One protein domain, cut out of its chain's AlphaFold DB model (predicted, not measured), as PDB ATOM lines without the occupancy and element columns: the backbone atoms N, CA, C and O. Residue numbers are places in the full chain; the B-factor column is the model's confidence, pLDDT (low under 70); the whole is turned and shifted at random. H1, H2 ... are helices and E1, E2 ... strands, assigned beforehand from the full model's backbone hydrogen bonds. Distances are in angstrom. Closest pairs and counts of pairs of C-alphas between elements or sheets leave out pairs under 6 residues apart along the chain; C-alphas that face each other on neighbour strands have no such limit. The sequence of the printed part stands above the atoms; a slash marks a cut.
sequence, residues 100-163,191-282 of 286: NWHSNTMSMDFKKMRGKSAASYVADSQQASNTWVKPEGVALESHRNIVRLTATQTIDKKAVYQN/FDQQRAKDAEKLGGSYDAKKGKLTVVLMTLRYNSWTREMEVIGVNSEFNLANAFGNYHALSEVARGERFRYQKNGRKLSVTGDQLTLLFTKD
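This is residues 100 to 163 and 191 to 282 of the 286 residues of an uncharacterized protein of Streptococcus sp. DD12 (UniProt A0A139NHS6). A closed barrel of eight antiparallel strands is drawn out to one side by its long strands E2, E3 and E5, with H1 packed slantwise on its outside beside the small hairpin E7 and E8. Near the far end of these long strands, E4 pairs onto E5, H3 covers E4, and H2 follows E3. The printed part has 156 residues, with three named helices and eleven named strands in the order E1 H1 E2 E3 H2 H3 E4 E5 E6 E7 E8 E9 E10 E11, mixed in class. It is compact, with a radius of gyration of the C-alphas of 16.4 A, yet elongated in outline, spanning 53 by 31 by 29 A.

E1, residues 100 to 103, begins with C-alpha 100 at (-44.864, 35.267, -48.721). H1, residues 104 to 117, is 19.9 A long. E2, residues 133 to 143, 28.1 A, bends by 50 degrees at residue 140; E3, residues 146 to 155, is 28.0 A long. H2 is residues 157 to 163, H3 residues 191 to 201 and E4 residues 205 to 207. E5, residues 212 to 223, 30.8 A, bends by 58 degrees at residue 217. E6 is residues 228 to 234, E7 residues 239 to 241, E8 residues 247 to 249, E9 residues 258 to 264 and E10 residues 267 to 271. E11, residues 276 to 281, ends with C-alpha 281 at (-40.442, 32.897, -52.394).

Round the barrel run E1, E2, E3, E5, E6, E9, E10, E11 and back to E1. Between the neighbour strands E1 and E2, N 101 and O 140 are within hydrogen-bond range at 2.9 A, and between the neighbour strands E11 and E1, N 102 and O 280 are within hydrogen-bond range at 2.8 A. E4, E5, E6 and E9, E10, E11 are meanders, each strand the antiparallel neighbour of the one before. H1 is on the barrel, outside it, at a height over the sheet of 8.8 A, and touches E2, with the closest C-alphas, of Ser 107 and Gly 137, 4.3 A apart. H1 also touches E7, where the closest C-alphas, of Met 106 and Ala 241, are 5.9 A apart. H3, outside the barrel, runs along E4 at a height over the sheet of 7.7 A. H2 is not on the barrel. Every O i to N i+4 pair is within hydrogen-bond range in H2 and H3, and 9 of 10 in H1.

The C-alphas farthest apart, of Asp 124 and Trp 225, are 54.4 A apart. Residues 164 to 190 are not printed, and 13.4 A separate C-alphas 163 and 191. The link from H1 to E2 is long. The mean pLDDT of the printed part is 70.9, and residues 104 to 133 and 235 to 251 are among those under 70.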
ATOM      1  N   ASN A 100     -44.364  36.616 -48.952       80.19
ATOM      2  CA  ASN A 100     -44.864  35.267 -48.721       80.19
ATOM      3  C   ASN A 100     -43.865  34.224 -49.229       80.19
ATOM      4  O   ASN A 100     -43.322  34.336 -50.333       80.19
ATOM      5  N   TRP A 101     -43.624  33.208 -48.409       83.00
ATOM      6  CA  TRP A 101     -42.693  32.122 -48.688       83.00
ATOM      7  C   TRP A 101     -43.426  30.788 -48.598       83.00
ATOM      8  O   TRP A 101     -43.979  30.459 -47.559       83.00
ATOM      9  N   HIS A 102     -43.407  29.982 -49.648       79.50
ATOM     10  CA  HIS A 102     -44.147  28.724 -49.711       79.50
ATOM     11  C   HIS A 102     -43.250  27.518 -49.464       79.50
ATOM     12  O   HIS A 102     -42.160  27.410 -50.027       79.50
ATOM     13  N   SER A 103     -43.711  26.568 -48.649       71.62
ATOM     14  CA  SER A 103     -43.002  25.302 -48.464       71.62
ATOM     15  C   SER A 103     -43.574  24.218 -49.367       71.62
ATOM     16  O   SER A 103     -44.671  23.710 -49.130       71.62
ATOM     17  N   ASN A 104     -42.812  23.807 -50.382       66.19
ATOM     18  CA  ASN A 104     -43.211  22.709 -51.269       66.19
ATOM     19  C   ASN A 104     -43.261  21.366 -50.533       66.19
ATOM     20  O   ASN A 104     -44.210  20.605 -50.719       66.19
ATOM     21  N   THR A 105     -42.279  21.091 -49.668       60.75
ATOM     22  CA  THR A 105     -42.212  19.843 -48.893       60.75
ATOM     23  C   THR A 105     -43.395  19.732 -47.941       60.75
ATOM     24  O   THR A 105     -44.153  18.770 -48.024       60.75
ATOM     25  N   MET A 106     -43.640  20.764 -47.126       62.44
ATOM     26  CA  MET A 106     -44.759  20.749 -46.183       62.44
ATOM     27  C   MET A 106     -46.105  20.761 -46.905       62.44
ATOM     28  O   MET A 106     -47.027  20.092 -46.463       62.44
ATOM     29  N   SER A 107     -46.231  21.456 -48.039       62.78
ATOM     30  CA  SER A 107     -47.465  21.428 -48.837       62.78
ATOM     31  C   SER A 107     -47.730  20.046 -49.433       62.78
ATOM     32  O   SER A 107     -48.875  19.596 -49.468       62.78
ATOM     33  N   MET A 108     -46.690  19.350 -49.898       61.47
ATOM     34  CA  MET A 108     -46.801  17.984 -50.403       61.47
ATOM     35  C   MET A 108     -47.144  17.001 -49.279       61.47
ATOM     36  O   MET A 108     -48.000  16.138 -49.471       61.47
ATOM     37  N   ASP A 109     -46.536  17.138 -48.105       59.62
ATOM     38  CA  ASP A 109     -46.814  16.259 -46.970       59.62
ATOM     39  C   ASP A 109     -48.163  16.565 -46.320       59.62
ATOM     40  O   ASP A 109     -48.886  15.641 -45.971       59.62
ATOM     41  N   PHE A 110     -48.592  17.826 -46.283       59.72
ATOM     42  CA  PHE A 110     -49.954  18.215 -45.916       59.72
ATOM     43  C   PHE A 110     -50.988  17.577 -46.858       59.72
ATOM     44  O   PHE A 110     -52.004  17.040 -46.408       59.72
ATOM     45  N   LYS A 111     -50.683  17.508 -48.162       59.38
ATOM     46  CA  LYS A 111     -51.485  16.760 -49.146       59.38
ATOM     47  C   LYS A 111     -51.454  15.244 -48.903       59.38
ATOM     48  O   LYS A 111     -52.498  14.595 -48.977       59.38
ATOM     49  N   LYS A 112     -50.298  14.662 -48.563       54.81
ATOM     50  CA  LYS A 112     -50.142  13.215 -48.301       54.81
ATOM     51  C   LYS A 112     -50.723  12.756 -46.960       54.81
ATOM     52  O   LYS A 112     -51.255  11.652 -46.907       54.81
ATOM     53  N   MET A 113     -50.643  13.553 -45.894       50.56
ATOM     54  CA  MET A 113     -51.200  13.247 -44.567       50.56
ATOM     55  C   MET A 113     -52.701  13.016 -44.637       50.56
ATOM     56  O   MET A 113     -53.216  12.078 -44.037       50.56
ATOM     57  N   ARG A 114     -53.409  13.825 -45.424       48.66
ATOM     58  CA  ARG A 114     -54.831  13.618 -45.709       48.66
ATOM     59  C   ARG A 114     -55.040  12.369 -46.571       48.66
ATOM     60  O   ARG A 114     -55.886  11.541 -46.256       48.66
ATOM     61  N   GLY A 115     -54.165  12.133 -47.550       38.81
ATOM     62  CA  GLY A 115     -54.112  10.873 -48.305       38.81
ATOM     63  C   GLY A 115     -53.954   9.605 -47.445       38.81
ATOM     64  O   GLY A 115     -54.586   8.599 -47.746       38.81
ATOM     65  N   LYS A 116     -53.148   9.644 -46.370       34.12
ATOM     66  CA  LYS A 116     -52.823   8.483 -45.511       34.12
ATOM     67  C   LYS A 116     -53.678   8.349 -44.244       34.12
ATOM     68  O   LYS A 116     -53.944   7.225 -43.836       34.12
ATOM     69  N   SER A 117     -54.161   9.442 -43.647       34.19
ATOM     70  CA  SER A 117     -55.177   9.387 -42.571       34.19
ATOM     71  C   SER A 117     -56.525   8.835 -43.059       34.19
ATOM     72  O   SER A 117     -57.342   8.412 -42.249       34.19
ATOM     73  N   ALA A 118     -56.717   8.763 -44.380       30.92
ATOM     74  CA  ALA A 118     -57.818   8.069 -45.042       30.92
ATOM     75  C   ALA A 118     -57.586   6.559 -45.274       30.92
ATOM     76  O   ALA A 118     -58.444   5.909 -45.867       30.92
ATOM     77  N   ALA A 119     -56.434   6.002 -44.873       32.00
ATOM     78  CA  ALA A 119     -56.089   4.598 -45.117       32.00
ATOM     79  C   ALA A 119     -56.117   3.709 -43.860       32.00
ATOM     80  O   ALA A 119     -56.055   2.490 -44.000       32.00
ATOM     81  N   SER A 120     -56.196   4.267 -42.646       27.73
ATOM     82  CA  SER A 120     -55.977   3.492 -41.412       27.73
ATOM     83  C   SER A 120     -57.143   3.425 -40.422       27.73
ATOM     84  O   SER A 120     -56.978   2.782 -39.391       27.73
ATOM     85  N   TYR A 121     -58.332   3.976 -40.713       25.44
ATOM     86  CA  TYR A 121     -59.492   3.813 -39.821       25.44
ATOM     87  C   TYR A 121     -60.822   3.580 -40.564       25.44
ATOM     88  O   TYR A 121     -61.633   4.476 -40.737       25.44
ATOM     89  N   VAL A 122     -61.112   2.306 -40.842       31.53
ATOM     90  CA  VAL A 122     -62.473   1.767 -41.049       31.53
ATOM     91  C   VAL A 122     -63.125   2.069 -42.413       31.53
ATOM     92  O   VAL A 122     -63.265   3.206 -42.864       31.53
ATOM     93  N   ALA A 123     -63.557   0.981 -43.052       35.31
ATOM     94  CA  ALA A 123     -64.370   0.934 -44.260       35.31
ATOM     95  C   ALA A 123     -65.614   1.852 -44.180       35.31
ATOM     96  O   ALA A 123     -66.177   2.083 -43.115       35.31
ATOM     97  N   ASP A 124     -66.037   2.370 -45.331       36.56
ATOM     98  CA  ASP A 124     -67.320   3.044 -45.612       36.56
ATOM     99  C   ASP A 124     -67.532   4.535 -45.292       36.56
ATOM    100  O   ASP A 124     -68.493   5.105 -45.805       36.56
ATOM    101  N   SER A 125     -66.654   5.252 -44.576       40.28
ATOM    102  CA  SER A 125     -66.841   6.720 -44.406       40.28
ATOM    103  C   SER A 125     -65.634   7.609 -44.728       40.28
ATOM    104  O   SER A 125     -65.768   8.834 -44.792       40.28
ATOM    105  N   GLN A 126     -64.468   7.016 -44.996       41.16
ATOM    106  CA  GLN A 126     -63.200   7.748 -45.120       41.16
ATOM    107  C   GLN A 126     -62.828   8.211 -46.533       41.16
ATOM    108  O   GLN A 126     -62.090   9.186 -46.671       41.16
ATOM    109  N   GLN A 127     -63.402   7.616 -47.584       40.28
ATOM    110  CA  GLN A 127     -63.195   8.047 -48.982       40.28
ATOM    111  C   GLN A 127     -63.687   9.485 -49.253       40.28
ATOM    112  O   GLN A 127     -63.349  10.128 -50.246       40.28
ATOM    113  N   ALA A 128     -64.487   9.996 -48.327       40.81
ATOM    114  CA  ALA A 128     -65.301  11.178 -48.462       40.81
ATOM    115  C   ALA A 128     -64.541  12.454 -48.009       40.81
ATOM    116  O   ALA A 128     -64.537  13.475 -48.686       40.81
ATOM    117  N   SER A 129     -63.754  12.394 -46.927       43.41
ATOM    118  CA  SER A 129     -63.068  13.589 -46.388       43.41
ATOM    119  C   SER A 129     -61.921  14.139 -47.262       43.41
ATOM    120  O   SER A 129     -61.569  15.318 -47.150       43.41
ATOM    121  N   ASN A 130     -61.363  13.310 -48.154       46.56
ATOM    122  CA  ASN A 130     -60.307  13.691 -49.100       46.56
ATOM    123  C   ASN A 130     -60.827  14.298 -50.407       46.56
ATOM    124  O   ASN A 130     -60.043  14.882 -51.150       46.56
ATOM    125  N   THR A 131     -62.121  14.172 -50.706       56.69
ATOM    126  CA  THR A 131     -62.687  14.685 -51.961       56.69
ATOM    127  C   THR A 131     -63.165  16.131 -51.850       56.69
ATOM    128  O   THR A 131     -63.164  16.842 -52.853       56.69
ATOM    129  N   TRP A 132     -63.500  16.605 -50.645       63.25
ATOM    130  CA  TRP A 132     -64.108  17.933 -50.459       63.25
ATOM    131  C   TRP A 132     -63.231  18.941 -49.728       63.25
ATOM    132  O   TRP A 132     -63.634  20.084 -49.582       63.25
ATOM    133  N   VAL A 133     -62.052  18.556 -49.246       62.47
ATOM    134  CA  VAL A 133     -61.096  19.501 -48.657       62.47
ATOM    135  C   VAL A 133     -59.810  19.418 -49.456       62.47
ATOM    136  O   VAL A 133     -59.128  18.398 -49.456       62.47
ATOM    137  N   LYS A 134     -59.503  20.498 -50.167       72.12
ATOM    138  CA  LYS A 134     -58.337  20.643 -51.030       72.12
ATOM    139  C   LYS A 134     -57.249  21.395 -50.266       72.12
ATOM    140  O   LYS A 134     -57.421  22.583 -50.000       72.12
ATOM    141  N   PRO A 135     -56.132  20.745 -49.916       66.19
ATOM    142  CA  PRO A 135     -55.008  21.424 -49.293       66.19
ATOM    143  C   PRO A 135     -54.368  22.365 -50.318       66.19
ATOM    144  O   PRO A 135     -53.964  21.915 -51.393       66.19
ATOM    145  N   GLU A 136     -54.263  23.656 -50.005       68.56
ATOM    146  CA  GLU A 136     -53.602  24.620 -50.892       68.56
ATOM    147  C   GLU A 136     -52.097  24.623 -50.633       68.56
ATOM    148  O   GLU A 136     -51.314  24.435 -51.567       68.56
ATOM    149  N   GLY A 137     -51.697  24.706 -49.362       71.62
ATOM    150  CA  GLY A 137     -50.299  24.612 -48.971       71.62
ATOM    151  C   GLY A 137     -50.002  25.180 -47.591       71.62
ATOM    152  O   GLY A 137     -50.906  25.533 -46.832       71.62
ATOM    153  N   VAL A 138     -48.707  25.249 -47.298       72.50
ATOM    154  CA  VAL A 138     -48.141  25.871 -46.102       72.50
ATOM    155  C   VAL A 138     -47.256  27.035 -46.528       72.50
ATOM    156  O   VAL A 138     -46.390  26.874 -47.397       72.50
ATOM    157  N   ALA A 139     -47.473  28.190 -45.909       76.75
ATOM    158  CA  ALA A 139     -46.768  29.423 -46.210       76.75
ATOM    159  C   ALA A 139     -46.196  30.057 -44.941       76.75
ATOM    160  O   ALA A 139     -46.686  29.855 -43.836       76.75
ATOM    161  N   LEU A 140     -45.132  30.822 -45.122       80.06
ATOM    162  CA  LEU A 140     -44.520  31.675 -44.127       80.06
ATOM    163  C   LEU A 140     -44.723  33.115 -44.596       80.06
ATOM    164  O   LEU A 140     -44.150  33.559 -45.593       80.06
ATOM    165  N   GLU A 141     -45.597  33.816 -43.891       84.00
ATOM    166  CA  GLU A 141     -45.998  35.190 -44.164       84.00
ATOM    167  C   GLU A 141     -45.224  36.105 -43.226       84.00
ATOM    168  O   GLU A 141     -45.332  35.988 -42.005       84.00
ATOM    169  N   SER A 142     -44.413  37.001 -43.785       79.25
ATOM    170  CA  SER A 142     -43.629  37.939 -42.987       79.25
ATOM    171  C   SER A 142     -44.144  39.359 -43.138       79.25
ATOM    172  O   SER A 142     -44.183  39.901 -44.248       79.25
ATOM    173  N   HIS A 143     -44.474  39.982 -42.009       74.31
ATOM    174  CA  HIS A 143     -44.858  41.381 -41.927       74.31
ATOM    175  C   HIS A 143     -44.101  42.070 -40.783       74.31
ATOM    176  O   HIS A 143     -44.226  41.708 -39.612       74.31
ATOM    177  N   ARG A 144     -43.325  43.110 -41.118       74.31
ATOM    178  CA  ARG A 144     -42.393  43.801 -40.204       74.31
ATOM    179  C   ARG A 144     -41.393  42.839 -39.557       74.31
ATOM    180  O   ARG A 144     -40.513  42.382 -40.271       74.31
ATOM    181  N   ASN A 145     -41.505  42.581 -38.253       80.06
ATOM    182  CA  ASN A 145     -40.673  41.680 -37.445       80.06
ATOM    183  C   ASN A 145     -41.441  40.426 -36.986       80.06
ATOM    184  O   ASN A 145     -40.921  39.646 -36.191       80.06
ATOM    185  N   ILE A 146     -42.670  40.229 -37.471       82.88
ATOM    186  CA  ILE A 146     -43.504  39.071 -37.155       82.88
ATOM    187  C   ILE A 146     -43.628  38.189 -38.388       82.88
ATOM    188  O   ILE A 146     -43.883  38.652 -39.499       82.88
ATOM    189  N   VAL A 147     -43.466  36.896 -38.160       86.25
ATOM    190  CA  VAL A 147     -43.590  35.841 -39.150       86.25
ATOM    191  C   VAL A 147     -44.685  34.888 -38.694       86.25
ATOM    192  O   VAL A 147     -44.689  34.436 -37.551       86.25
ATOM    193  N   ARG A 148     -45.614  34.563 -39.587       86.56
ATOM    194  CA  ARG A 148     -46.665  33.574 -39.347       86.56
ATOM    195  C   ARG A 148     -46.476  32.402 -40.285       86.56
ATOM    196  O   ARG A 148     -46.442  32.571 -41.498       86.56
ATOM    197  N   LEU A 149     -46.375  31.213 -39.712       82.75
ATOM    198  CA  LEU A 149     -46.477  29.967 -40.447       82.75
ATOM    199  C   LEU A 149     -47.957  29.599 -40.541       82.75
ATOM    200  O   LEU A 149     -48.588  29.306 -39.524       82.75
ATOM    201  N   THR A 150     -48.510  29.630 -41.744       79.44
ATOM    202  CA  THR A 150     -49.926  29.393 -42.010       79.44
ATOM    203  C   THR A 150     -50.120  28.125 -42.830       79.44
ATOM    204  O   THR A 150     -49.334  27.810 -43.725       79.44
ATOM    205  N   ALA A 151     -51.182  27.377 -42.538       74.62
ATOM    206  CA  ALA A 151     -51.666  26.302 -43.397       74.62
ATOM    207  C   ALA A 151     -53.012  26.691 -43.986       74.62
ATOM    208  O   ALA A 151     -53.881  27.223 -43.296       74.62
ATOM    209  N   THR A 152     -53.182  26.406 -45.270       76.12
ATOM    210  CA  THR A 152     -54.351  26.831 -46.028       76.12
ATOM    211  C   THR A 152     -54.994  25.656 -46.747       76.12
ATOM    212  O   THR A 152     -54.322  24.847 -47.395       76.12
ATOM    213  N   GLN A 153     -56.321  25.586 -46.671       73.75
ATOM    214  CA  GLN A 153     -57.141  24.603 -47.367       73.75
ATOM    215  C   GLN A 153     -58.435  25.228 -47.888       73.75
ATOM    216  O   GLN A 153     -58.974  26.156 -47.294       73.75
ATOM    217  N   THR A 154     -58.970  24.666 -48.962       81.81
ATOM    218  CA  THR A 154     -60.239  25.076 -49.561       81.81
ATOM    219  C   THR A 154     -61.255  23.950 -49.463       81.81
ATOM    220  O   THR A 154     -60.938  22.791 -49.722       81.81
ATOM    221  N   ILE A 155     -62.481  24.282 -49.075       77.94
ATOM    222  CA  ILE A 155     -63.552  23.328 -48.801       77.94
ATOM    223  C   ILE A 155     -64.617  23.412 -49.902       77.94
ATOM    224  O   ILE A 155     -65.218  24.462 -50.125       77.94
ATOM    225  N   ASP A 156     -64.903  22.286 -50.551       82.06
ATOM    226  CA  ASP A 156     -66.048  22.097 -51.436       82.06
ATOM    227  C   ASP A 156     -67.329  21.943 -50.607       82.06
ATOM    228  O   ASP A 156     -67.758  20.852 -50.223       82.06
ATOM    229  N   LYS A 157     -67.948  23.087 -50.319       83.50
ATOM    230  CA  LYS A 157     -69.132  23.188 -49.461       83.50
ATOM    231  C   LYS A 157     -70.328  22.399 -50.002       83.50
ATOM    232  O   LYS A 157     -71.130  21.899 -49.219       83.50
ATOM    233  N   LYS A 158     -70.460  22.275 -51.329       87.50
ATOM    234  CA  LYS A 158     -71.557  21.511 -51.947       87.50
ATOM    235  C   LYS A 158     -71.385  20.026 -51.688       87.50
ATOM    236  O   LYS A 158     -72.340  19.360 -51.300       87.50
ATOM    237  N   ALA A 159     -70.172  19.524 -51.865       82.25
ATOM    238  CA  ALA A 159     -69.905  18.112 -51.679       82.25
ATOM    239  C   ALA A 159     -69.971  17.701 -50.190       82.25
ATOM    240  O   ALA A 159     -70.513  16.643 -49.866       82.25
ATOM    241  N   VAL A 160     -69.561  18.585 -49.268       75.00
ATOM    242  CA  VAL A 160     -69.795  18.390 -47.822       75.00
ATOM    243  C   VAL A 160     -71.296  18.325 -47.505       75.00
ATOM    244  O   VAL A 160     -71.727  17.427 -46.782       75.00
ATOM    245  N   TYR A 161     -72.107  19.226 -48.066       80.88
ATOM    246  CA  TYR A 161     -73.558  19.197 -47.865       80.88
ATOM    247  C   TYR A 161     -74.200  17.917 -48.415       80.88
ATOM    248  O   TYR A 161     -75.023  17.301 -47.741       80.88
ATOM    249  N   GLN A 162     -73.794  17.468 -49.605       85.06
ATOM    250  CA  GLN A 162     -74.273  16.206 -50.175       85.06
ATOM    251  C   GLN A 162     -73.969  15.019 -49.256       85.06
ATOM    252  O   GLN A 162     -74.818  14.147 -49.079       85.06
ATOM    253  N   ASN A 163     -72.795  15.003 -48.615       79.12
ATOM    254  CA  ASN A 163     -72.485  13.977 -47.628       79.12
ATOM    255  C   ASN A 163     -73.354  14.075 -46.370       79.12
ATOM    256  O   ASN A 163     -73.810  13.047 -45.875       79.12
ATOM    257  N   PHE A 191     -72.757  26.487 -41.444       82.50
ATOM    258  CA  PHE A 191     -71.438  25.950 -41.760       82.50
ATOM    259  C   PHE A 191     -70.386  27.059 -41.835       82.50
ATOM    260  O   PHE A 191     -69.359  26.970 -41.160       82.50
ATOM    261  N   ASP A 192     -70.655  28.117 -42.605       84.62
ATOM    262  CA  ASP A 192     -69.735  29.237 -42.789       84.62
ATOM    263  C   ASP A 192     -69.497  29.976 -41.458       84.62
ATOM    264  O   ASP A 192     -68.358  30.317 -41.136       84.62
ATOM    265  N   GLN A 193     -70.537  30.148 -40.631       80.81
ATOM    266  CA  GLN A 193     -70.406  30.758 -39.305       80.81
ATOM    267  C   GLN A 193     -69.529  29.922 -38.362       80.81
ATOM    268  O   GLN A 193     -68.678  30.474 -37.662       80.81
ATOM    269  N   GLN A 194     -69.716  28.599 -38.327       76.44
ATOM    270  CA  GLN A 194     -68.891  27.722 -37.492       76.44
ATOM    271  C   GLN A 194     -67.442  27.692 -37.977       76.44
ATOM    272  O   GLN A 194     -66.528  27.795 -37.165       76.44
ATOM    273  N   ARG A 195     -67.207  27.627 -39.296       80.62
ATOM    274  CA  ARG A 195     -65.847  27.668 -39.855       80.62
ATOM    275  C   ARG A 195     -65.136  28.987 -39.544       80.62
ATOM    276  O   ARG A 195     -63.947  28.948 -39.254       80.62
ATOM    277  N   ALA A 196     -65.842  30.119 -39.562       78.81
ATOM    278  CA  ALA A 196     -65.272  31.408 -39.171       78.81
ATOM    279  C   ALA A 196     -64.856  31.434 -37.692       78.81
ATOM    280  O   ALA A 196     -63.732  31.823 -37.387       78.81
ATOM    281  N   LYS A 197     -65.717  30.942 -36.790       76.62
ATOM    282  CA  LYS A 197     -65.405  30.830 -35.353       76.62
ATOM    283  C   LYS A 197     -64.233  29.888 -35.084       76.62
ATOM    284  O   LYS A 197     -63.373  30.198 -34.264       76.62
ATOM    285  N   ASP A 198     -64.194  28.745 -35.765       71.88
ATOM    286  CA  ASP A 198     -63.087  27.792 -35.655       71.88
ATOM    287  C   ASP A 198     -61.776  28.427 -36.145       71.88
ATOM    288  O   ASP A 198     -60.747  28.290 -35.493       71.88
ATOM    289  N   ALA A 199     -61.809  29.162 -37.262       73.06
ATOM    290  CA  ALA A 199     -60.637  29.854 -37.788       73.06
ATOM    291  C   ALA A 199     -60.101  30.896 -36.800       73.06
ATOM    292  O   ALA A 199     -58.904  30.912 -36.527       73.06
ATOM    293  N   GLU A 200     -60.985  31.721 -36.239       75.88
ATOM    294  CA  GLU A 200     -60.637  32.770 -35.278       75.88
ATOM    295  C   GLU A 200     -59.979  32.194 -34.017       75.88
ATOM    296  O   GLU A 200     -58.919  32.663 -33.605       75.88
ATOM    297  N   LYS A 201     -60.538  31.110 -33.459       69.75
ATOM    298  CA  LYS A 201     -59.942  30.399 -32.312       69.75
ATOM    299  C   LYS A 201     -58.528  29.896 -32.594       69.75
ATOM    300  O   LYS A 201     -57.698  29.866 -31.693       69.75
ATOM    301  N   LEU A 202     -58.252  29.517 -33.839       65.19
ATOM    302  CA  LEU A 202     -56.946  29.029 -34.284       65.19
ATOM    303  C   LEU A 202     -56.031  30.164 -34.787       65.19
ATOM    304  O   LEU A 202     -55.022  29.894 -35.444       65.19
ATOM    305  N   GLY A 203     -56.386  31.429 -34.522       71.50
ATOM    306  CA  GLY A 203     -55.634  32.619 -34.940       71.50
ATOM    307  C   GLY A 203     -55.630  32.862 -36.452       71.50
ATOM    308  O   GLY A 203     -54.809  33.629 -36.955       71.50
ATOM    309  N   GLY A 204     -56.500  32.168 -37.181       78.06
ATOM    310  CA  GLY A 204     -56.590  32.144 -38.631       78.06
ATOM    311  C   GLY A 204     -57.745  32.968 -39.199       78.06
ATOM    312  O   GLY A 204     -58.281  33.871 -38.562       78.06
ATOM    313  N   SER A 205     -58.131  32.657 -40.434       87.50
ATOM    314  CA  SER A 205     -59.214  33.328 -41.150       87.50
ATOM    315  C   SER A 205     -60.006  32.362 -42.033       87.50
ATOM    316  O   SER A 205     -59.518  31.306 -42.447       87.50
ATOM    317  N   TYR A 206     -61.256  32.726 -42.320       82.12
ATOM    318  CA  TYR A 206     -62.136  31.966 -43.203       82.12
ATOM    319  C   TYR A 206     -62.786  32.876 -44.249       82.12
ATOM    320  O   TYR A 206     -63.566  33.767 -43.918       82.12
ATOM    321  N   ASP A 207     -62.492  32.634 -45.527       91.00
ATOM    322  CA  ASP A 207     -63.184  33.257 -46.657       91.00
ATOM    323  C   ASP A 207     -64.382  32.382 -47.040       91.00
ATOM    324  O   ASP A 207     -64.257  31.395 -47.773       91.00
ATOM    325  N   ALA A 208     -65.561  32.767 -46.549       89.94
ATOM    326  CA  ALA A 208     -66.813  32.071 -46.821       89.94
ATOM    327  C   ALA A 208     -67.149  32.013 -48.319       89.94
ATOM    328  O   ALA A 208     -67.706  31.017 -48.778       89.94
ATOM    329  N   LYS A 209     -66.780  33.020 -49.123       90.50
ATOM    330  CA  LYS A 209     -67.078  33.015 -50.565       90.50
ATOM    331  C   LYS A 209     -66.285  31.929 -51.282       90.50
ATOM    332  O   LYS A 209     -66.831  31.236 -52.137       90.50
ATOM    333  N   LYS A 210     -65.011  31.769 -50.918       89.75
ATOM    334  CA  LYS A 210     -64.112  30.774 -51.528       89.75
ATOM    335  C   LYS A 210     -64.127  29.422 -50.817       89.75
ATOM    336  O   LYS A 210     -63.593  28.458 -51.351       89.75
ATOM    337  N   GLY A 211     -64.709  29.345 -49.621       82.62
ATOM    338  CA  GLY A 211     -64.581  28.183 -48.745       82.62
ATOM    339  C   GLY A 211     -63.144  27.976 -48.260       82.62
ATOM    340  O   GLY A 211     -62.764  26.845 -47.967       82.62
ATOM    341  N   LYS A 212     -62.338  29.042 -48.218       87.00
ATOM    342  CA  LYS A 212     -60.902  28.981 -47.932       87.00
ATOM    343  C   LYS A 212     -60.660  29.203 -46.444       87.00
ATOM    344  O   LYS A 212     -60.994  30.258 -45.918       87.00
ATOM    345  N   LEU A 213     -60.095  28.201 -45.780       76.62
ATOM    346  CA  LEU A 213     -59.686  28.234 -44.382       76.62
ATOM    347  C   LEU A 213     -58.167  28.365 -44.305       76.62
ATOM    348  O   LEU A 213     -57.445  27.507 -44.819       76.62
ATOM    349  N   THR A 214     -57.704  29.392 -43.610       79.25
ATOM    350  CA  THR A 214     -56.302  29.586 -43.256       79.25
ATOM    351  C   THR A 214     -56.181  29.505 -41.743       79.25
ATOM    352  O   THR A 214     -56.933  30.161 -41.033       79.25
ATOM    353  N   VAL A 215     -55.252  28.698 -41.238       74.38
ATOM    354  CA  VAL A 215     -54.957  28.567 -39.803       74.38
ATOM    355  C   VAL A 215     -53.512  28.958 -39.541       74.38
ATOM    356  O   VAL A 215     -52.637  28.680 -40.364       74.38
ATOM    357  N   VAL A 216     -53.254  29.599 -38.401       78.38
ATOM    358  CA  VAL A 216     -51.891  29.915 -37.971       78.38
ATOM    359  C   VAL A 216     -51.367  28.736 -37.162       78.38
ATOM    360  O   VAL A 216     -51.911  28.384 -36.120       78.38
ATOM    361  N   LEU A 217     -50.304  28.117 -37.662       76.75
ATOM    362  CA  LEU A 217     -49.629  27.004 -37.002       76.75
ATOM    363  C   LEU A 217     -48.640  27.512 -35.953       76.75
ATOM    364  O   LEU A 217     -48.554  26.985 -34.849       76.75
ATOM    365  N   MET A 218     -47.886  28.550 -36.310       78.94
ATOM    366  CA  MET A 218     -46.846  29.120 -35.464       78.94
ATOM    367  C   MET A 218     -46.689  30.607 -35.760       78.94
ATOM    368  O   MET A 218     -46.745  31.030 -36.914       78.94
ATOM    369  N   THR A 219     -46.464  31.395 -34.715       85.75
ATOM    370  CA  THR A 219     -46.088  32.803 -34.810       85.75
ATOM    371  C   THR A 219     -44.690  32.987 -34.239       85.75
ATOM    372  O   THR A 219     -44.386  32.561 -33.125       85.75
ATOM    373  N   LEU A 220     -43.851  33.649 -35.020       84.94
ATOM    374  CA  LEU A 220     -42.438  33.857 -34.774       84.94
ATOM    375  C   LEU A 220     -42.141  35.358 -34.783       84.94
ATOM    376  O   LEU A 220     -42.678  36.104 -35.602       84.94
ATOM    377  N   ARG A 221     -41.251  35.807 -33.906       86.69
ATOM    378  CA  ARG A 221     -40.637  37.133 -33.976       86.69
ATOM    379  C   ARG A 221     -39.261  36.975 -34.603       86.69
ATOM    380  O   ARG A 221     -38.423  36.293 -34.026       86.69
ATOM    381  N   TYR A 222     -39.017  37.569 -35.768       85.25
ATOM    382  CA  TYR A 222     -37.709  37.467 -36.416       85.25
ATOM    383  C   TYR A 222     -36.853  38.707 -36.185       85.25
ATOM    384  O   TYR A 222     -37.339  39.839 -36.160       85.25
ATOM    385  N   ASN A 223     -35.553  38.469 -36.057       81.69
ATOM    386  CA  ASN A 223     -34.530  39.490 -35.972       81.69
ATOM    387  C   ASN A 223     -33.584  39.355 -37.172       81.69
ATOM    388  O   ASN A 223     -32.838  38.383 -37.302       81.69
ATOM    389  N   SER A 224     -33.615  40.368 -38.037       79.06
ATOM    390  CA  SER A 224     -32.768  40.506 -39.225       79.06
ATOM    391  C   SER A 224     -31.269  40.459 -38.915       79.06
ATOM    392  O   SER A 224     -30.476  39.903 -39.675       79.06
ATOM    393  N   TRP A 225     -30.871  41.022 -37.776       71.06
ATOM    394  CA  TRP A 225     -29.469  41.177 -37.404       71.06
ATOM    395  C   TRP A 225     -28.855  39.873 -36.908       71.06
ATOM    396  O   TRP A 225     -27.769  39.501 -37.346       71.06
ATOM    397  N   THR A 226     -29.557  39.158 -36.027       79.19
ATOM    398  CA  THR A 226     -29.080  37.874 -35.488       79.19
ATOM    399  C   THR A 226     -29.405  36.694 -36.399       79.19
ATOM    400  O   THR A 226     -28.836  35.619 -36.236       79.19
ATOM    401  N   ARG A 227     -30.285  36.897 -37.391       81.00
ATOM    402  CA  ARG A 227     -30.832  35.849 -38.263       81.00
ATOM    403  C   ARG A 227     -31.529  34.739 -37.479       81.00
ATOM    404  O   ARG A 227     -31.450  33.559 -37.829       81.00
ATOM    405  N   GLU A 228     -32.222  35.140 -36.421       85.50
ATOM    406  CA  GLU A 228     -32.985  34.254 -35.550       85.50
ATOM    407  C   GLU A 228     -34.475  34.589 -35.603       85.50
ATOM    408  O   GLU A 228     -34.873  35.732 -35.839       85.50
ATOM    409  N   MET A 229     -35.296  33.573 -35.378       86.44
ATOM    410  CA  MET A 229     -36.731  33.660 -35.175       86.44
ATOM    411  C   MET A 229     -37.066  33.041 -33.828       86.44
ATOM    412  O   MET A 229     -36.747  31.882 -33.599       86.44
ATOM    413  N   GLU A 230     -37.720  33.789 -32.959       87.06
ATOM    414  CA  GLU A 230     -38.177  33.313 -31.659       87.06
ATOM    415  C   GLU A 230     -39.658  32.946 -31.719       87.06
ATOM    416  O   GLU A 230     -40.474  33.729 -32.211       87.06
ATOM    417  N   VAL A 231     -40.026  31.775 -31.205       85.94
ATOM    418  CA  VAL A 231     -41.423  31.343 -31.107       85.94
ATOM    419  C   VAL A 231     -42.143  32.187 -30.068       85.94
ATOM    420  O   VAL A 231     -41.856  32.113 -28.878       85.94
ATOM    421  N   ILE A 232     -43.137  32.953 -30.505       86.81
ATOM    422  CA  ILE A 232     -43.989  33.737 -29.603       86.81
ATOM    423  C   ILE A 232     -45.388  33.136 -29.452       86.81
ATOM    424  O   ILE A 232     -46.089  33.474 -28.502       86.81
ATOM    425  N   GLY A 233     -45.776  32.220 -30.344       80.69
ATOM    426  CA  GLY A 233     -47.018  31.463 -30.243       80.69
ATOM    427  C   GLY A 233     -46.989  30.202 -31.099       80.69
ATOM    428  O   GLY A 233     -46.436  30.196 -32.197       80.69
ATOM    429  N   VAL A 234     -47.613  29.142 -30.599       77.38
ATOM    430  CA  VAL A 234     -47.737  27.846 -31.268       77.38
ATOM    431  C   VAL A 234     -49.172  27.375 -31.133       77.38
ATOM    432  O   VAL A 234     -49.778  27.514 -30.071       77.38
ATOM    433  N   ASN A 235     -49.698  26.796 -32.205       67.50
ATOM    434  CA  ASN A 235     -50.932  26.045 -32.140       67.50
ATOM    435  C   ASN A 235     -50.599  24.565 -31.910       67.50
ATOM    436  O   ASN A 235     -50.273  23.832 -32.845       67.50
ATOM    437  N   SER A 236     -50.645  24.143 -30.645       66.88
ATOM    438  CA  SER A 236     -50.241  22.802 -30.207       66.88
ATOM    439  C   SER A 236     -51.147  21.679 -30.720       66.88
ATOM    440  O   SER A 236     -50.793  20.514 -30.583       66.88
ATOM    441  N   GLU A 237     -52.304  22.005 -31.302       61.09
ATOM    442  CA  GLU A 237     -53.241  21.022 -31.862       61.09
ATOM    443  C   GLU A 237     -52.764  20.429 -33.199       61.09
ATOM    444  O   GLU A 237     -53.354  19.470 -33.703       61.09
ATOM    445  N   PHE A 238     -51.700  20.981 -33.792       61.81
ATOM    446  CA  PHE A 238     -51.202  20.575 -35.104       61.81
ATOM    447  C   PHE A 238     -49.862  19.839 -35.038       61.81
ATOM    448  O   PHE A 238     -49.018  20.082 -34.180       61.81
ATOM    449  N   ASN A 239     -49.632  18.981 -36.031       58.97
ATOM    450  CA  ASN A 239     -48.339  18.352 -36.284       58.97
ATOM    451  C   ASN A 239     -47.734  18.943 -37.562       58.97
ATOM    452  O   ASN A 239     -48.437  19.122 -38.561       58.97
ATOM    453  N   LEU A 240     -46.430  19.210 -37.552       59.66
ATOM    454  CA  LEU A 240     -45.678  19.655 -38.720       59.66
ATOM    455  C   LEU A 240     -44.797  18.541 -39.264       59.66
ATOM    456  O   LEU A 240     -44.051  17.905 -38.529       59.66
ATOM    457  N   ALA A 241     -44.826  18.350 -40.580       53.91
ATOM    458  CA  ALA A 241     -43.781  17.595 -41.252       53.91
ATOM    459  C   ALA A 241     -42.517  18.462 -41.353       53.91
ATOM    460  O   ALA A 241     -42.584  19.605 -41.813       53.91
ATOM    461  N   ASN A 242     -41.371  17.924 -40.942       56.47
ATOM    462  CA  ASN A 242     -40.077  18.548 -41.200       56.47
ATOM    463  C   ASN A 242     -39.637  18.329 -42.662       56.47
ATOM    464  O   ASN A 242     -40.266  17.592 -43.424       56.47
ATOM    465  N   ALA A 243     -38.521  18.940 -43.068       52.22
ATOM    466  CA  ALA A 243     -37.983  18.822 -44.426       52.22
ATOM    467  C   ALA A 243     -37.638  17.381 -44.876       52.22
ATOM    468  O   ALA A 243     -37.444  17.156 -46.071       52.22
ATOM    469  N   PHE A 244     -37.569  16.422 -43.949       52.25
ATOM    470  CA  PHE A 244     -37.239  15.016 -44.195       52.25
ATOM    471  C   PHE A 244     -38.464  14.088 -44.124       52.25
ATOM    472  O   PHE A 244     -38.315  12.873 -44.238       52.25
ATOM    473  N   GLY A 245     -39.672  14.643 -43.965       49.75
ATOM    474  CA  GLY A 245     -40.926  13.886 -43.934       49.75
ATOM    475  C   GLY A 245     -41.261  13.248 -42.581       49.75
ATOM    476  O   GLY A 245     -42.196  12.449 -42.514       49.75
ATOM    477  N   ASN A 246     -40.538  13.595 -41.509       56.84
ATOM    478  CA  ASN A 246     -40.888  13.178 -40.148       56.84
ATOM    479  C   ASN A 246     -41.893  14.161 -39.547       56.84
ATOM    480  O   ASN A 246     -41.737  15.376 -39.687       56.84
ATOM    481  N   TYR A 247     -42.908  13.635 -38.864       60.34
ATOM    482  CA  TYR A 247     -43.887  14.452 -38.155       60.34
ATOM    483  C   TYR A 247     -43.359  14.826 -36.777       60.34
ATOM    484  O   TYR A 247     -42.981  13.952 -36.003       60.34
ATOM    485  N   HIS A 248     -43.381  16.119 -36.490       61.44
ATOM    486  CA  HIS A 248     -43.100  16.698 -35.188       61.44
ATOM    487  C   HIS A 248     -44.380  17.327 -34.663       61.44
ATOM    488  O   HIS A 248     -45.039  18.097 -35.373       61.44
ATOM    489  N   ALA A 249     -44.756  16.978 -33.440       62.72
ATOM    490  CA  ALA A 249     -45.903  17.605 -32.811       62.72
ATOM    491  C   ALA A 249     -45.554  19.057 -32.483       62.72
ATOM    492  O   ALA A 249     -44.512  19.322 -31.890       62.72
ATOM    493  N   LEU A 250     -46.408  20.019 -32.852       65.12
ATOM    494  CA  LEU A 250     -46.127  21.415 -32.506       65.12
ATOM    495  C   LEU A 250     -46.173  21.657 -31.001       65.12
ATOM    496  O   LEU A 250     -45.563  22.609 -30.537       65.12
ATOM    497  N   SER A 251     -46.825  20.781 -30.236       64.56
ATOM    498  CA  SER A 251     -46.746  20.776 -28.775       64.56
ATOM    499  C   SER A 251     -45.323  20.614 -28.229       64.56
ATOM    500  O   SER A 251     -45.089  20.956 -27.077       64.56
ATOM    501  N   GLU A 252     -44.390  20.074 -29.020       71.25
ATOM    502  CA  GLU A 252     -42.979  19.919 -28.637       71.25
ATOM    503  C   GLU A 252     -42.165  21.199 -28.874       71.25
ATOM    504  O   GLU A 252     -41.075  21.330 -28.324       71.25
ATOM    505  N   VAL A 253     -42.697  22.157 -29.645       73.88
ATOM    506  CA  VAL A 253     -42.051  23.450 -29.887       73.88
ATOM    507  C   VAL A 253     -42.418  24.414 -28.764       73.88
ATOM    508  O   VAL A 253     -43.584  24.780 -28.586       73.88
ATOM    509  N   ALA A 254     -41.415  24.858 -28.010       75.50
ATOM    510  CA  ALA A 254     -41.631  25.720 -26.854       75.50
ATOM    511  C   ALA A 254     -41.719  27.203 -27.247       75.50
ATOM    512  O   ALA A 254     -41.024  27.687 -28.142       75.50
ATOM    513  N   ARG A 255     -42.528  27.980 -26.516       81.50
ATOM    514  CA  ARG A 255     -42.447  29.448 -26.583       81.50
ATOM    515  C   ARG A 255     -41.054  29.893 -26.119       81.50
ATOM    516  O   ARG A 255     -40.565  29.418 -25.100       81.50
ATOM    517  N   GLY A 256     -40.437  30.808 -26.859       80.25
ATOM    518  CA  GLY A 256     -39.060  31.256 -26.652       80.25
ATOM    519  C   GLY A 256     -38.009  30.413 -27.382       80.25
ATOM    520  O   GLY A 256     -36.851  30.827 -27.450       80.25
ATOM    521  N   GLU A 257     -38.387  29.267 -27.965       84.69
ATOM    522  CA  GLU A 257     -37.484  28.485 -28.812       84.69
ATOM    523  C   GLU A 257     -37.027  29.319 -30.012       84.69
ATOM    524  O   GLU A 257     -37.799  30.098 -30.584       84.69
ATOM    525  N   ARG A 258     -35.751  29.178 -30.381       86.69
ATOM    526  CA  ARG A 258     -35.127  29.981 -31.431       86.69
ATOM    527  C   ARG A 258     -34.745  29.136 -32.630       86.69
ATOM    528  O   ARG A 258     -34.019  28.155 -32.522       86.69
ATOM    529  N   PHE A 259     -35.156  29.604 -33.796       83.31
ATOM    530  CA  PHE A 259     -34.782  29.058 -35.084       83.31
ATOM    531  C   PHE A 259     -33.786  29.986 -35.758       83.31
ATOM    532  O   PHE A 259     -34.045  31.178 -35.914       83.31
ATOM    533  N   ARG A 260     -32.668  29.448 -36.234       86.25
ATOM    534  CA  ARG A 260     -31.781  30.184 -37.136       86.25
ATOM    535  C   ARG A 260     -32.302  30.084 -38.553       86.25
ATOM    536  O   ARG A 260     -32.738  29.017 -38.978       86.25
ATOM    537  N   TYR A 261     -32.223  31.171 -39.311       83.94
ATOM    538  CA  TYR A 261     -32.630  31.147 -40.708       83.94
ATOM    539  C   TYR A 261     -31.508  31.530 -41.668       83.94
ATOM    540  O   TYR A 261     -30.623  32.339 -41.386       83.94
ATOM    541  N   GLN A 262     -31.562  30.930 -42.852       79.38
ATOM    542  CA  GLN A 262     -30.649  31.188 -43.952       79.38
ATOM    543  C   GLN A 262     -31.451  31.484 -45.213       79.38
ATOM    544  O   GLN A 262     -32.224  30.653 -45.688       79.38
ATOM    545  N   LYS A 263     -31.248  32.680 -45.764       79.62
ATOM    546  CA  LYS A 263     -31.847  33.123 -47.024       79.62
ATOM    547  C   LYS A 263     -30.792  33.074 -48.124       79.62
ATOM    548  O   LYS A 263     -29.751  33.716 -48.003       79.62
ATOM    549  N   ASN A 264     -31.076  32.345 -49.199       75.50
ATOM    550  CA  ASN A 264     -30.256  32.306 -50.405       75.50
ATOM    551  C   ASN A 264     -31.141  32.578 -51.629       75.50
ATOM    552  O   ASN A 264     -31.837  31.690 -52.130       75.50
ATOM    553  N   GLY A 265     -31.165  33.840 -52.064       76.81
ATOM    554  CA  GLY A 265     -32.060  34.309 -53.119       76.81
ATOM    555  C   GLY A 265     -33.528  34.053 -52.767       76.81
ATOM    556  O   GLY A 265     -34.044  34.589 -51.784       76.81
ATOM    557  N   ARG A 266     -34.188  33.211 -53.572       80.19
ATOM    558  CA  ARG A 266     -35.587  32.796 -53.376       80.19
ATOM    559  C   ARG A 266     -35.755  31.618 -52.417       80.19
ATOM    560  O   ARG A 266     -36.886  31.223 -52.188       80.19
ATOM    561  N   LYS A 267     -34.685  31.046 -51.861       79.81
ATOM    562  CA  LYS A 267     -34.760  29.923 -50.913       79.81
ATOM    563  C   LYS A 267     -34.569  30.412 -49.481       79.81
ATOM    564  O   LYS A 267     -33.691  31.233 -49.222       79.81
ATOM    565  N   LEU A 268     -35.358  29.868 -48.565       81.44
ATOM    566  CA  LEU A 268     -35.275  30.121 -47.132       81.44
ATOM    567  C   LEU A 268     -35.228  28.785 -46.390       81.44
ATOM    568  O   LEU A 268     -36.101  27.944 -46.581       81.44
ATOM    569  N   SER A 269     -34.221  28.605 -45.542       79.94
ATOM    570  CA  SER A 269     -34.153  27.522 -44.560       79.94
ATOM    571  C   SER A 269     -34.350  28.105 -43.173       79.94
ATOM    572  O   SER A 269     -33.731  29.120 -42.860       79.94
ATOM    573  N   VAL A 270     -35.180  27.472 -42.353       81.81
ATOM    574  CA  VAL A 270     -35.410  27.811 -40.945       81.81
ATOM    575  C   VAL A 270     -35.110  26.557 -40.131       81.81
ATOM    576  O   VAL A 270     -35.757  25.534 -40.329       81.81
ATOM    577  N   THR A 271     -34.101  26.611 -39.269       78.50
ATOM    578  CA  THR A 271     -33.527  25.452 -38.576       78.50
ATOM    579  C   THR A 271     -33.487  25.709 -37.075       78.50
ATOM    580  O   THR A 271     -32.827  26.642 -36.618       78.50
ATOM    581  N   GLY A 272     -34.198  24.872 -36.329       75.69
ATOM    582  CA  GLY A 272     -34.113  24.730 -34.878       75.69
ATOM    583  C   GLY A 272     -33.536  23.363 -34.520       75.69
ATOM    584  O   GLY A 272     -33.137  22.600 -35.405       75.69
ATOM    585  N   ASP A 273     -33.520  23.043 -33.231       73.50
ATOM    586  CA  ASP A 273     -32.856  21.839 -32.721       73.50
ATOM    587  C   ASP A 273     -33.521  20.545 -33.211       73.50
ATOM    588  O   ASP A 273     -32.843  19.553 -33.480       73.50
ATOM    589  N   GLN A 274     -34.845  20.562 -33.379       67.31
ATOM    590  CA  GLN A 274     -35.623  19.385 -33.783       67.31
ATOM    591  C   GLN A 274     -36.319  19.538 -35.138       67.31
ATOM    592  O   GLN A 274     -36.791  18.558 -35.713       67.31
ATOM    593  N   LEU A 275     -36.376  20.757 -35.681       68.31
ATOM    594  CA  LEU A 275     -37.196  21.068 -36.845       68.31
ATOM    595  C   LEU A 275     -36.416  21.908 -37.857       68.31
ATOM    596  O   LEU A 275     -35.916  22.988 -37.558       68.31
ATOM    597  N   THR A 276     -36.355  21.415 -39.094       70.81
ATOM    598  CA  THR A 276     -35.872  22.177 -40.249       70.81
ATOM    599  C   THR A 276     -36.996  22.343 -41.259       70.81
ATOM    600  O   THR A 276     -37.598  21.358 -41.692       70.81
ATOM    601  N   LEU A 277     -37.260  23.590 -41.642       73.50
ATOM    602  CA  LEU A 277     -38.293  24.001 -42.582       73.50
ATOM    603  C   LEU A 277     -37.655  24.673 -43.798       73.50
ATOM    604  O   LEU A 277     -36.758  25.505 -43.666       73.50
ATOM    605  N   LEU A 278     -38.145  24.329 -44.988       72.31
ATOM    606  CA  LEU A 278     -37.657  24.870 -46.255       72.31
ATOM    607  C   LEU A 278     -38.783  25.589 -46.990       72.31
ATOM    608  O   LEU A 278     -39.856  25.015 -47.194       72.31
ATOM    609  N   PHE A 279     -38.513  26.810 -47.441       77.94
ATOM    610  CA  PHE A 279     -39.451  27.649 -48.175       77.94
ATOM    611  C   PHE A 279     -38.828  28.233 -49.444       77.94
ATOM    612  O   PHE A 279     -37.609  28.386 -49.562       77.94
ATOM    613  N   THR A 280     -39.688  28.584 -50.395       80.62
ATOM    614  CA  THR A 280     -39.350  29.288 -51.630       80.62
ATOM    615  C   THR A 280     -40.237  30.523 -51.770       80.62
ATOM    616  O   THR A 280     -41.433  30.438 -51.521       80.62
ATOM    617  N   LYS A 281     -39.672  31.674 -52.135       81.25
ATOM    618  CA  LYS A 281     -40.442  32.897 -52.394       81.25
ATOM    619  C   LYS A 281     -41.193  32.779 -53.723       81.25
ATOM    620  O   LYS A 281     -40.608  32.295 -54.693       81.25
ATOM    621  N   ASP A 282     -42.442  33.238 -53.759       68.19
ATOM    622  CA  ASP A 282     -43.240  33.263 -54.990       68.19
ATOM    623  C   ASP A 282     -42.610  34.139 -56.072       68.19
ATOM    624  O   ASP A 282     -41.884  35.096 -55.784       68.19
TER     625      ASP A 282